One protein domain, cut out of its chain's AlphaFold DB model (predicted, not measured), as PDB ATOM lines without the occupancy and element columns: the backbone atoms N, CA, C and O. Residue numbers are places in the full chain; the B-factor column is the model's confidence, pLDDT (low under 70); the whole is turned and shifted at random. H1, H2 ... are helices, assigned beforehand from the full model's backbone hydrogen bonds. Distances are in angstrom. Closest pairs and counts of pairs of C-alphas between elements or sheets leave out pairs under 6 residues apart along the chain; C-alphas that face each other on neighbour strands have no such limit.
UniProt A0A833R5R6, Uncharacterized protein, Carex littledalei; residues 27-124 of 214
ATOM      1  N   GLY A  27     127.530 183.607 150.824       56.28
ATOM      2  CA  GLY A  27     127.383 184.685 149.858       56.28
ATOM      3  C   GLY A  27     126.901 185.901 150.637       56.28
ATOM      4  O   GLY A  27     126.089 185.745 151.549       56.28
ATOM      5  N   ASP A  28     127.442 187.078 150.327       69.81
ATOM      6  CA  ASP A  28     127.341 188.258 151.185       69.81
ATOM      7  C   ASP A  28     125.910 188.469 151.694       69.81
ATOM      8  O   ASP A  28     124.980 188.632 150.900       69.81
ATOM      9  N   VAL A  29     125.725 188.516 153.015       77.81
ATOM     10  CA  VAL A  29     124.411 188.775 153.636       77.81
ATOM     11  C   VAL A  29     123.820 190.125 153.200       77.81
ATOM     12  O   VAL A  29     122.607 190.307 153.186       77.81
ATOM     13  N   THR A  30     124.678 191.040 152.745       85.75
ATOM     14  CA  THR A  30     124.354 192.348 152.166       85.75
ATOM     15  C   THR A  30     124.177 192.340 150.640       85.75
ATOM     16  O   THR A  30     123.925 193.394 150.062       85.75
ATOM     17  N   SER A  31     124.241 191.185 149.961       88.31
ATOM     18  CA  SER A  31     123.986 191.065 148.509       88.31
ATOM     19  C   SER A  31     122.684 191.738 148.037       88.31
ATOM     20  O   SER A  31     122.721 192.380 146.988       88.31
ATOM     21  N   PRO A  32     121.548 191.668 148.771       85.06
ATOM     22  CA  PRO A  32     120.320 192.372 148.387       85.06
ATOM     23  C   PRO A  32     120.477 193.898 148.345       85.06
ATOM     24  O   PRO A  32     119.808 194.553 147.558       85.06
ATOM     25  N   LEU A  33     121.380 194.456 149.160       88.62
ATOM     26  CA  LEU A  33     121.612 195.899 149.279       88.62
ATOM     27  C   LEU A  33     122.420 196.448 148.095       88.62
ATOM     28  O   LEU A  33     122.194 197.566 147.646       88.62
ATOM     29  N   LYS A  34     123.318 195.628 147.530       88.81
ATOM     30  CA  LYS A  34     124.114 195.961 146.333       88.81
ATOM     31  C   LYS A  34     123.274 196.063 145.047       88.81
ATOM     32  O   LYS A  34     123.791 196.487 144.019       88.81
ATOM     33  N   LEU A  35     122.001 195.657 145.093       86.38
ATOM     34  CA  LEU A  35     121.042 195.725 143.982       86.38
ATOM     35  C   LEU A  35     120.162 196.988 144.019       86.38
ATOM     36  O   LEU A  35     119.294 197.147 143.162       86.38
ATOM     37  N   LEU A  36     120.342 197.857 145.018       88.75
ATOM     38  CA  LEU A  36     119.493 199.026 145.243       88.75
ATOM     39  C   LEU A  36     119.960 200.255 144.444       88.75
ATOM     40  O   LEU A  36     121.152 200.372 144.152       88.75
ATOM     41  N   PRO A  37     119.054 201.200 144.135       90.25
ATOM     42  CA  PRO A  37     119.404 202.562 143.735       90.25
ATOM     43  C   PRO A  37     120.436 203.217 144.665       90.25
ATOM     44  O   PRO A  37     120.474 202.935 145.866       90.25
ATOM     45  N   ALA A  38     121.271 204.095 144.102       91.56
ATOM     46  CA  ALA A  38     122.409 204.702 144.796       91.56
ATOM     47  C   ALA A  38     122.004 205.447 146.080       91.56
ATOM     48  O   ALA A  38     122.709 205.366 147.084       91.56
ATOM     49  N   ASP A  39     120.841 206.094 146.072       88.19
ATOM     50  CA  ASP A  39     120.330 206.896 147.186       88.19
ATOM     51  C   ASP A  39     120.040 206.022 148.421       88.19
ATOM     52  O   ASP A  39     120.410 206.357 149.548       88.19
ATOM     53  N   ILE A  40     119.494 204.819 148.208       91.44
ATOM     54  CA  ILE A  40     119.278 203.837 149.279       91.44
ATOM     55  C   ILE A  40     120.594 203.159 149.678       91.44
ATOM     56  O   ILE A  40     120.778 202.828 150.850       91.44
ATOM     57  N   GLN A  41     121.547 202.980 148.753       92.69
ATOM     58  CA  GLN A  41     122.895 202.525 149.123       92.69
ATOM     59  C   GLN A  41     123.608 203.543 150.031       92.69
ATOM     60  O   GLN A  41     124.315 203.127 150.948       92.69
ATOM     61  N   ALA A  42     123.376 204.847 149.847       93.00
ATOM     62  CA  ALA A  42     123.900 205.894 150.723       93.00
ATOM     63  C   ALA A  42     123.283 205.834 152.134       93.00
ATOM     64  O   ALA A  42     124.031 205.788 153.109       93.00
ATOM     65  N   LEU A  43     121.951 205.716 152.255       91.75
ATOM     66  CA  LEU A  43     121.280 205.459 153.546       91.75
ATOM     67  C   LEU A  43     121.818 204.181 154.212       91.75
ATOM     68  O   LEU A  43     122.147 204.156 155.397       91.75
ATOM     69  N   THR A  44     121.984 203.122 153.417       92.31
ATOM     70  CA  THR A  44     122.521 201.839 153.873       92.31
ATOM     71  C   THR A  44     123.965 201.952 154.362       92.31
ATOM     72  O   THR A  44     124.357 201.191 155.242       92.31
ATOM     73  N   ALA A  45     124.782 202.866 153.827       90.88
ATOM     74  CA  ALA A  45     126.205 202.948 154.150       90.88
ATOM     75  C   ALA A  45     126.455 203.220 155.644       90.88
ATOM     76  O   ALA A  45     127.325 202.567 156.230       90.88
ATOM     77  N   GLY A  46     125.656 204.101 156.258       88.12
ATOM     78  CA  GLY A  46     125.780 204.489 157.669       88.12
ATOM     79  C   GLY A  46     125.359 203.421 158.685       88.12
ATOM     80  O   GLY A  46     125.857 203.433 159.806       88.12
ATOM     81  N   LEU A  47     124.501 202.470 158.297       91.56
ATOM     82  CA  LEU A  47     123.955 201.442 159.196       91.56
ATOM     83  C   LEU A  47     125.030 200.511 159.792       91.56
ATOM     84  O   LEU A  47     125.989 200.125 159.113       91.56
ATOM     85  N   GLY A  48     124.812 200.022 161.013       92.06
ATOM     86  CA  GLY A  48     125.578 198.896 161.565       92.06
ATOM     87  C   GLY A  48     125.472 197.613 160.717       92.06
ATOM     88  O   GLY A  48     124.506 197.401 159.986       92.06
ATOM     89  N   GLU A  49     126.445 196.695 160.808       90.88
ATOM     90  CA  GLU A  49     126.399 195.413 160.064       90.88
ATOM     91  C   GLU A  49     125.150 194.579 160.398       90.88
ATOM     92  O   GLU A  49     124.546 193.949 159.528       90.88
ATOM     93  N   LYS A  50     124.725 194.618 161.667       90.44
ATOM     94  CA  LYS A  50     123.515 193.943 162.156       90.44
ATOM     95  C   LYS A  50     122.239 194.533 161.550       90.44
ATOM     96  O   LYS A  50     121.240 193.826 161.441       90.44
ATOM     97  N   ASP A  51     122.280 195.791 161.154       93.44
ATOM     98  CA  ASP A  51     121.146 196.570 160.676       93.44
ATOM     99  C   ASP A  51     121.078 196.498 159.146       93.44
ATOM    100  O   ASP A  51     120.007 196.294 158.577       93.44
ATOM    101  N   LYS A  52     122.246 196.433 158.493       93.62
ATOM    102  CA  LYS A  52     122.421 195.961 157.111       93.62
ATOM    103  C   LYS A  52     121.848 194.547 156.917       93.62
ATOM    104  O   LYS A  52     121.109 194.334 155.961       93.62
ATOM    105  N   GLU A  53     122.096 193.592 157.824       93.12
ATOM    106  CA  GLU A  53     121.446 192.262 157.780       93.12
ATOM    107  C   GLU A  53     119.905 192.337 157.881       93.12
ATOM    108  O   GLU A  53     119.203 191.581 157.206       93.12
ATOM    109  N   VAL A  54     119.370 193.227 158.726       93.81
ATOM    110  CA  VAL A  54     117.921 193.407 158.935       93.81
ATOM    111  C   VAL A  54     117.263 194.015 157.697       93.81
ATOM    112  O   VAL A  54     116.304 193.444 157.174       93.81
ATOM    113  N   LEU A  55     117.813 195.115 157.179       94.25
ATOM    114  CA  LEU A  55     117.352 195.757 155.950       94.25
ATOM    115  C   LEU A  55     117.431 194.784 154.762       94.25
ATOM    116  O   LEU A  55     116.471 194.648 154.003       94.25
ATOM    117  N   ALA A  56     118.520 194.014 154.650       93.50
ATOM    118  CA  ALA A  56     118.682 192.997 153.614       93.50
ATOM    119  C   ALA A  56     117.634 191.874 153.707       93.50
ATOM    120  O   ALA A  56     117.169 191.399 152.668       93.50
ATOM    121  N   TYR A  57     117.225 191.461 154.914       92.06
ATOM    122  CA  TYR A  57     116.115 190.520 155.107       92.06
ATOM    123  C   TYR A  57     114.770 191.112 154.659       92.06
ATOM    124  O   TYR A  57     114.042 190.457 153.909       92.06
ATOM    125  N   LEU A  58     114.456 192.341 155.078       91.12
ATOM    126  CA  LEU A  58     113.184 193.010 154.773       91.12
ATOM    127  C   LEU A  58     113.033 193.263 153.264       91.12
ATOM    128  O   LEU A  58     112.049 192.826 152.665       91.12
ATOM    129  N   ILE A  59     114.061 193.824 152.621       90.88
ATOM    130  CA  ILE A  59     114.123 194.015 151.162       90.88
ATOM    131  C   ILE A  59     114.052 192.670 150.429       90.88
ATOM    132  O   ILE A  59     113.280 192.518 149.481       90.88
ATOM    133  N   THR A  60     114.781 191.643 150.889       88.81
ATOM    134  CA  THR A  60     114.685 190.293 150.302       88.81
ATOM    135  C   THR A  60     113.260 189.756 150.351       88.81
ATOM    136  O   THR A  60     112.829 189.135 149.381       88.81
ATOM    137  N   ARG A  61     112.520 189.986 151.441       85.44
ATOM    138  CA  ARG A  61     111.137 189.520 151.574       85.44
ATOM    139  C   ARG A  61     110.159 190.337 150.726       85.44
ATOM    140  O   ARG A  61     109.297 189.727 150.108       85.44
ATOM    141  N   SER A  62     110.335 191.655 150.621       83.31
ATOM    142  CA  SER A  62     109.566 192.498 149.689       83.31
ATOM    143  C   SER A  62     109.752 192.039 148.229       83.31
ATOM    144  O   SER A  62     108.787 191.860 147.491       83.31
ATOM    145  N   MET A  63     110.983 191.686 147.836       78.69
ATOM    146  CA  MET A  63     111.288 191.157 146.496       78.69
ATOM    147  C   MET A  63     110.859 189.698 146.236       78.69
ATOM    148  O   MET A  63     110.921 189.258 145.087       78.69
ATOM    149  N   LYS A  64     110.538 188.889 147.259       71.06
ATOM    150  CA  LYS A  64     110.210 187.458 147.092       71.06
ATOM    151  C   LYS A  64     108.822 187.154 147.642       71.06
ATOM    152  O   LYS A  64     108.652 186.937 148.841       71.06
ATOM    153  N   CYS A  65     107.865 187.002 146.723       51.66
ATOM    154  CA  CYS A  65     106.589 186.338 146.984       51.66
ATOM    155  C   CYS A  65     106.831 185.045 147.783       51.66
ATOM    156  O   CYS A  65     107.728 184.268 147.447       51.66
ATOM    157  N   HIS A  66     106.055 184.847 148.853       53.66
ATOM    158  CA  HIS A  66     106.320 183.866 149.910       53.66
ATOM    159  C   HIS A  66     106.725 182.474 149.383       53.66
ATOM    160  O   HIS A  66     105.884 181.678 148.960       53.66
ATOM    161  N   VAL A  67     108.016 182.140 149.496       53.81
ATOM    162  CA  VAL A  67     108.475 180.755 149.345       53.81
ATOM    163  C   VAL A  67     107.857 179.912 150.460       53.81
ATOM    164  O   VAL A  67     107.951 180.267 151.636       53.81
ATOM    165  N   ALA A  68     107.193 178.814 150.093       56.25
ATOM    166  CA  ALA A  68     106.468 177.982 151.049       56.25
ATOM    167  C   ALA A  68     107.400 177.528 152.194       56.25
ATOM    168  O   ALA A  68     108.503 177.038 151.914       56.25
ATOM    169  N   PRO A  69     106.997 177.684 153.472       57.41
ATOM    170  CA  PRO A  69     107.867 177.396 154.601       57.41
ATOM    171  C   PRO A  69     108.196 175.904 154.638       57.41
ATOM    172  O   PRO A  69     107.361 175.062 154.967       57.41
ATOM    173  N   ARG A  70     109.446 175.566 154.305       58.25
ATOM    174  CA  ARG A  70     109.987 174.230 154.549       58.25
ATOM    175  C   ARG A  70     110.031 174.014 156.057       58.25
ATOM    176  O   ARG A  70     110.717 174.758 156.752       58.25
ATOM    177  N   ALA A  71     109.325 172.995 156.543       59.56
ATOM    178  CA  ALA A  71     109.416 172.575 157.934       59.56
ATOM    179  C   ALA A  71     110.877 172.226 158.261       59.56
ATOM    180  O   ALA A  71     111.449 171.299 157.683       59.56
ATOM    181  N   ALA A  72     111.481 173.005 159.154       61.66
ATOM    182  CA  ALA A  72     112.873 172.892 159.559       61.66
ATOM    183  C   ALA A  72     112.951 172.917 161.088       61.66
ATOM    184  O   ALA A  72     112.198 173.637 161.741       61.66
ATOM    185  N   ALA A  73     113.860 172.125 161.656       67.44
ATOM    186  CA  ALA A  73     114.175 172.194 163.079       67.44
ATOM    187  C   ALA A  73     114.834 173.541 163.427       67.44
ATOM    188  O   ALA A  73     115.367 174.213 162.543       67.44
ATOM    189  N   SER A  74     114.827 173.905 164.714       74.81
ATOM    190  CA  SER A  74     115.393 175.149 165.250       74.81
ATOM    191  C   SER A  74     116.757 175.485 164.637       74.81
ATOM    192  O   SER A  74     117.739 174.778 164.863       74.81
ATOM    193  N   HIS A  75     116.815 176.567 163.862       81.88
ATOM    194  CA  HIS A  75     117.992 176.959 163.092       81.88
ATOM    195  C   HIS A  75     118.356 178.430 163.324       81.88
ATOM    196  O   HIS A  75     117.526 179.237 163.744       81.88
ATOM    197  N   ARG A  76     119.608 178.799 163.021       84.69
ATOM    198  CA  ARG A  76     120.043 180.204 163.015       84.69
ATOM    199  C   ARG A  76     119.186 181.001 162.011       84.69
ATOM    200  O   ARG A  76     118.927 180.476 160.924       84.69
ATOM    201  N   PRO A  77     118.773 182.246 162.318       86.12
ATOM    202  CA  PRO A  77     118.110 183.107 161.346       86.12
ATOM    203  C   PRO A  77     118.962 183.288 160.084       86.12
ATOM    204  O   PRO A  77     120.159 183.554 160.181       86.12
ATOM    205  N   MET A  78     118.351 183.127 158.909       85.56
ATOM    206  CA  MET A  78     119.028 183.227 157.611       85.56
ATOM    207  C   MET A  78     118.231 184.108 156.654       85.56
ATOM    208  O   MET A  78     117.009 183.977 156.538       85.56
ATOM    209  N   ILE A  79     118.934 184.977 155.933       84.19
ATOM    210  CA  ILE A  79     118.347 185.820 154.890       84.19
ATOM    211  C   ILE A  79     117.855 184.917 153.751       84.19
ATOM    212  O   ILE A  79     118.571 184.030 153.291       84.19
ATOM    213  N   GLY A  80     116.598 185.102 153.342       82.00
ATOM    214  CA  GLY A  80     115.913 184.225 152.384       82.00
ATOM    215  C   GLY A  80     115.166 183.031 152.998       82.00
ATOM    216  O   GLY A  80     114.477 182.323 152.264       82.00
ATOM    217  N   CYS A  81     115.224 182.807 154.318       85.75
ATOM    218  CA  CYS A  81     114.349 181.835 154.976       85.75
ATOM    219  C   CYS A  81     112.991 182.460 155.354       85.75
ATOM    220  O   CYS A  81     112.927 183.505 156.003       85.75
ATOM    221  N   GLY A  82     111.898 181.796 154.962       81.75
ATOM    222  CA  GLY A  82     110.516 182.247 155.174       81.75
ATOM    223  C   GLY A  82     109.817 181.709 156.431       81.75
ATOM    224  O   GLY A  82     108.592 181.781 156.496       81.75
ATOM    225  N   CYS A  83     110.536 181.124 157.399       85.56
ATOM    226  CA  CYS A  83     109.920 180.631 158.639       85.56
ATOM    227  C   CYS A  83     109.544 181.770 159.607       85.56
ATOM    228  O   CYS A  83     110.093 182.878 159.552       85.56
ATOM    229  N   PHE A  84     108.608 181.489 160.518       85.31
ATOM    230  CA  PHE A  84     108.112 182.472 161.483       85.31
ATOM    231  C   PHE A  84     109.192 182.886 162.494       85.31
ATOM    232  O   PHE A  84     109.273 184.049 162.877       85.31
ATOM    233  N   GLU A  85     110.080 181.964 162.863       87.25
ATOM    234  CA  GLU A  85     111.212 182.183 163.761       87.25
ATOM    235  C   GLU A  85     112.235 183.163 163.164       87.25
ATOM    236  O   GLU A  85     112.710 184.053 163.872       87.25
ATOM    237  N   CYS A  86     112.526 183.066 161.857       89.19
ATOM    238  CA  CYS A  86     113.344 184.062 161.156       89.19
ATOM    239  C   CYS A  86     112.671 185.432 161.182       89.19
ATOM    240  O   CYS A  86     113.300 186.404 161.593       89.19
ATOM    241  N   TYR A  87     111.395 185.499 160.790       88.69
ATOM    242  CA  TYR A  87     110.640 186.749 160.784       88.69
ATOM    243  C   TYR A  87     110.639 187.422 162.160       88.69
ATOM    244  O   TYR A  87     111.029 188.582 162.274       88.69
ATOM    245  N   LYS A  88     110.287 186.676 163.213       89.88
ATOM    246  CA  LYS A  88     110.290 187.160 164.595       89.88
ATOM    247  C   LYS A  88     111.677 187.648 165.017       89.88
ATOM    248  O   LYS A  88     111.779 188.711 165.617       89.88
ATOM    249  N   SER A  89     112.743 186.916 164.684       91.62
ATOM    250  CA  SER A  89     114.111 187.307 165.046       91.62
ATOM    251  C   SER A  89     114.569 188.593 164.346       91.62
ATOM    252  O   SER A  89     115.074 189.494 165.015       91.62
ATOM    253  N   PHE A  90     114.360 188.720 163.031       92.25
ATOM    254  CA  PHE A  90     114.718 189.938 162.296       92.25
ATOM    255  C   PHE A  90     113.849 191.139 162.698       92.25
ATOM    256  O   PHE A  90     114.376 192.240 162.830       92.25
ATOM    257  N   TRP A  91     112.559 190.939 162.984       92.06
ATOM    258  CA  TRP A  91     111.674 192.011 163.453       92.06
ATOM    259  C   TRP A  91     112.006 192.470 164.879       92.06
ATOM    260  O   TRP A  91     112.001 193.667 165.150       92.06
ATOM    261  N   SER A  92     112.360 191.556 165.791       92.75
ATOM    262  CA  SER A  92     112.875 191.938 167.114       92.75
ATOM    263  C   SER A  92     114.188 192.720 167.015       92.75
ATOM    264  O   SER A  92     114.372 193.669 167.764       92.75
ATOM    265  N   ARG A  93     115.078 192.375 166.071       93.44
ATOM    266  CA  ARG A  93     116.299 193.157 165.805       93.44
ATOM    267  C   ARG A  93     115.976 194.556 165.268       93.44
ATOM    268  O   ARG A  93     116.513 195.521 165.792       93.44
ATOM    269  N   TRP A  94     115.067 194.674 164.299       93.31
ATOM    270  CA  TRP A  94     114.596 195.960 163.758       93.31
ATOM    271  C   TRP A  94     113.985 196.866 164.836       93.31
ATOM    272  O   TRP A  94     114.366 198.023 164.968       93.31
ATOM    273  N   ASN A  95     113.083 196.328 165.662       92.44
ATOM    274  CA  ASN A  95     112.392 197.080 166.714       92.44
ATOM    275  C   ASN A  95     113.297 197.439 167.916       92.44
ATOM    276  O   ASN A  95     112.879 198.186 168.797       92.44
ATOM    277  N   SER A  96     114.518 196.907 167.980       92.12
ATOM    278  CA  SER A  96     115.529 197.253 168.990       92.12
ATOM    279  C   SER A  96     116.789 197.879 168.376       92.12
ATOM    280  O   SER A  96     117.803 197.993 169.060       92.12
ATOM    281  N   SER A  97     116.738 198.273 167.099       92.25
ATOM    282  CA  SER A  97     117.829 198.977 166.425       92.25
ATOM    283  C   SER A  97     117.833 200.463 166.813       92.25
ATOM    284  O   SER A  97     116.764 201.080 166.791       92.25
ATOM    285  N   PRO A  98     118.995 201.070 167.127       91.31
ATOM    286  CA  PRO A  98     119.095 202.523 167.268       91.31
ATOM    287  C   PRO A  98     118.875 203.229 165.921       91.31
ATOM    288  O   PRO A  98     118.252 204.286 165.871       91.31
ATOM    289  N   ASP A  99     119.290 202.597 164.819       94.31
ATOM    290  CA  ASP A  99     119.222 203.145 163.463       94.31
ATOM    291  C   ASP A  99     117.852 202.909 162.798       94.31
ATOM    292  O   ASP A  99     117.719 203.048 161.579       94.31
ATOM    293  N   LYS A 100     116.810 202.537 163.566       92.88
ATOM    294  CA  LYS A 100     115.503 202.132 163.019       92.88
ATOM    295  C   LYS A 100     114.942 203.150 162.020       92.88
ATOM    296  O   LYS A 100     114.476 202.739 160.966       92.88
ATOM    297  N   GLY A 101     115.049 204.451 162.297       93.88
ATOM    298  CA  GLY A 101     114.574 205.498 161.382       93.88
ATOM    299  C   GLY A 101     115.258 205.482 160.006       93.88
ATOM    300  O   GLY A 101     114.602 205.737 159.002       93.88
ATOM    301  N   ILE A 102     116.540 205.106 159.936       94.69
ATOM    302  CA  ILE A 102     117.284 204.956 158.674       94.69
ATOM    303  C   ILE A 102     116.858 203.666 157.955       94.69
ATOM    304  O   ILE A 102     116.724 203.657 156.733       94.69
ATOM    305  N   ILE A 103     116.601 202.581 158.700       93.81
ATOM    306  CA  ILE A 103     116.055 201.330 158.139       93.81
ATOM    307  C   ILE A 103     114.663 201.580 157.538       93.81
ATOM    308  O   ILE A 103     114.398 201.127 156.430       93.81
ATOM    309  N   ASP A 104     113.804 202.318 158.245       93.31
ATOM    310  CA  ASP A 104     112.457 202.689 157.800       93.31
ATOM    311  C   ASP A 104     112.531 203.548 156.525       93.31
ATOM    312  O   ASP A 104     111.984 203.167 155.493       93.31
ATOM    313  N   GLN A 105     113.321 204.629 156.541       95.25
ATOM    314  CA  GLN A 105     113.532 205.510 155.384       95.25
ATOM    315  C   GLN A 105     114.085 204.762 154.154       95.25
ATOM    316  O   GLN A 105     113.699 205.047 153.020       95.25
ATOM    317  N   ALA A 106     114.979 203.789 154.361       94.62
ATOM    318  CA  ALA A 106     115.522 202.955 153.291       94.62
ATOM    319  C   ALA A 106     114.491 201.971 152.702       94.62
ATOM    320  O   ALA A 106     114.626 201.574 151.543       94.62
ATOM    321  N   ILE A 107     113.467 201.585 153.473       92.81
ATOM    322  CA  ILE A 107     112.333 200.778 153.001       92.81
ATOM    323  C   ILE A 107     111.348 201.662 152.231       92.81
ATOM    324  O   ILE A 107     111.010 201.316 151.102       92.81
ATOM    325  N   ASP A 108     110.963 202.817 152.777       92.75
ATOM    326  CA  ASP A 108     110.023 203.747 152.135       92.75
ATOM    327  C   ASP A 108     110.527 204.183 150.747       92.75
ATOM    328  O   ASP A 108     109.813 204.074 149.748       92.75
ATOM    329  N   ALA A 109     111.803 204.577 150.652       93.81
ATOM    330  CA  ALA A 109     112.441 204.910 149.378       93.81
ATOM    331  C   ALA A 109     112.483 203.707 148.412       93.81
ATOM    332  O   ALA A 109     112.264 203.856 147.208       93.81
ATOM    333  N   PHE A 110     112.731 202.492 148.917       91.88
ATOM    334  CA  PHE A 110     112.723 201.278 148.094       91.88
ATOM    335  C   PHE A 110     111.330 200.976 147.525       91.88
ATOM    336  O   PHE A 110     111.213 200.609 146.353       91.88
ATOM    337  N   GLU A 111     110.272 201.188 148.306       90.00
ATOM    338  CA  GLU A 111     108.893 201.019 147.849       90.00
ATOM    339  C   GLU A 111     108.460 202.108 146.860       90.00
ATOM    340  O   GLU A 111     107.793 201.791 145.868       90.00
ATOM    341  N   GLU A 112     108.914 203.356 147.029       90.38
ATOM    342  CA  GLU A 112     108.723 204.405 146.023       90.38
ATOM    343  C   GLU A 112     109.392 204.036 144.689       90.38
ATOM    344  O   GLU A 112     108.750 204.114 143.636       90.38
ATOM    345  N   HIS A 113     110.632 203.532 144.703       86.81
ATOM    346  CA  HIS A 113     111.283 203.041 143.485       86.81
ATOM    347  C   HIS A 113     110.521 201.861 142.848       86.81
ATOM    348  O   HIS A 113     110.352 201.839 141.623       86.81
ATOM    349  N   LEU A 114     109.997 200.913 143.639       84.81
ATOM    350  CA  LEU A 114     109.136 199.834 143.126       84.81
ATOM    351  C   LEU A 114     107.812 200.357 142.534       84.81
ATOM    352  O   LEU A 114     107.277 199.746 141.607       84.81
ATOM    353  N   ALA A 115     107.275 201.475 143.028       85.31
ATOM    354  CA  ALA A 115     106.089 202.127 142.471       85.31
ATOM    355  C   ALA A 115     106.389 202.946 141.199       85.31
ATOM    356  O   ALA A 115     105.593 202.943 140.255       85.31
ATOM    357  N   GLY A 116     107.539 203.624 141.132       77.50
ATOM    358  CA  GLY A 116     107.974 204.395 139.961       77.50
ATOM    359  C   GLY A 116     108.265 203.515 138.739       77.50
ATOM    360  O   GLY A 116     107.793 203.800 137.636       77.50
ATOM    361  N   VAL A 117     108.956 202.388 138.950       74.75
ATOM    362  CA  VAL A 117     109.371 201.429 137.902       74.75
ATOM    363  C   VAL A 117     108.191 200.752 137.177       74.75
ATOM    364  O   VAL A 117     108.374 200.165 136.106       74.75
ATOM    365  N   GLU A 118     106.969 200.824 137.711       67.06
ATOM    366  CA  GLU A 118     105.754 200.388 137.008       67.06
ATOM    367  C   GLU A 118     105.118 201.500 136.168       67.06
ATOM    368  O   GLU A 118     104.762 201.251 135.013       67.06
ATOM    369  N   LYS A 119     105.037 202.730 136.695       66.31
ATOM    370  CA  LYS A 119     104.466 203.890 135.980       66.31
ATOM    371  C   LYS A 119     105.190 204.124 134.652       66.31
ATOM    372  O   LYS A 119     104.563 204.117 133.594       66.31
ATOM    373  N   GLU A 120     106.526 204.140 134.689       61.78
ATOM    374  CA  GLU A 120     107.375 204.296 133.503       61.78
ATOM    375  C   GLU A 120     107.134 203.266 132.385       61.78
ATOM    376  O   GLU A 120     107.508 203.515 131.233       61.78
ATOM    377  N   LYS A 121     106.590 202.084 132.699       60.56
ATOM    378  CA  LYS A 121     106.274 201.047 131.705       60.56
ATOM    379  C   LYS A 121     104.914 201.296 131.060       60.56
ATOM    380  O   LYS A 121     104.766 201.039 129.867       60.56
ATOM    381  N   ASN A 122     103.957 201.836 131.813       58.59
ATOM    382  CA  ASN A 122     102.612 202.116 131.322       58.59
ATOM    383  C   ASN A 122     102.602 203.337 130.378       58.59
ATOM    384  O   ASN A 122     102.100 203.243 129.261       58.59
ATOM    385  N   ASP A 123     103.314 204.416 130.733       59.88
ATOM    386  CA  ASP A 123     103.495 205.626 129.901       59.88
ATOM    387  C   ASP A 123     104.098 205.371 128.504       59.88
ATOM    388  O   ASP A 123     104.004 206.212 127.600       59.88
ATOM    389  N   LYS A 124     104.766 204.226 128.316       57.56
ATOM    390  CA  LYS A 124     105.325 203.790 127.027       57.56
ATOM    391  C   LYS A 124     104.287 203.075 126.147       57.56
ATOM    392  O   LYS A 124     104.468 203.035 124.933       57.56
TER     393      LYS A 124
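Overview. This is residues 27 to 124 of the 214 residues of an uncharacterized protein of Carex littledalei (UniProt A0A833R5R6). H3 and the long helix H4 make a wide V, and H1 and H2 cover one side of it: H1 packs on H4, H2 on both arms. Residues 115 to 124 of H4 stick out. The printed part has 98 residues with four named helices, H1 to H4, no named strand: all helix, compact, radius of gyration of the C-alphas 14.4 A, spans 49 by 31 by 24 A.

Along the chain. Find C-alpha 38 at (122.409, 204.702, 144.796), where H1, residues 38 to 46, begins. Then come H2, 49 to 62, 20.0 A; H3, 84 to 94; and H4, 100 to 124, 37.4 A, ending at (105.325, 203.790, 127.027).

Arrangement. H1 touches H4, residues 102 to 110 alone, opposite ways at a shallow 9 degrees; closest C-alphas Ile 40 and Ala 106, 5.6 A. H2, with residues 51 to 57 alone, touches H3 at a steep 51 degrees; closest C-alphas Val 54 and Phe 90, 5.8 A. H1 and H3 are apart. Every O i to N i+4 pair is within hydrogen-bond range in H2 and H3, 4 of 5 in H1, 17 of 21 in H4.

Size, cuts and confidence. The printed part has no cut. The H2 to H3 link is long. pLDDT is under 70 at residues 27 to 28, 65 to 73 and 118 to 124.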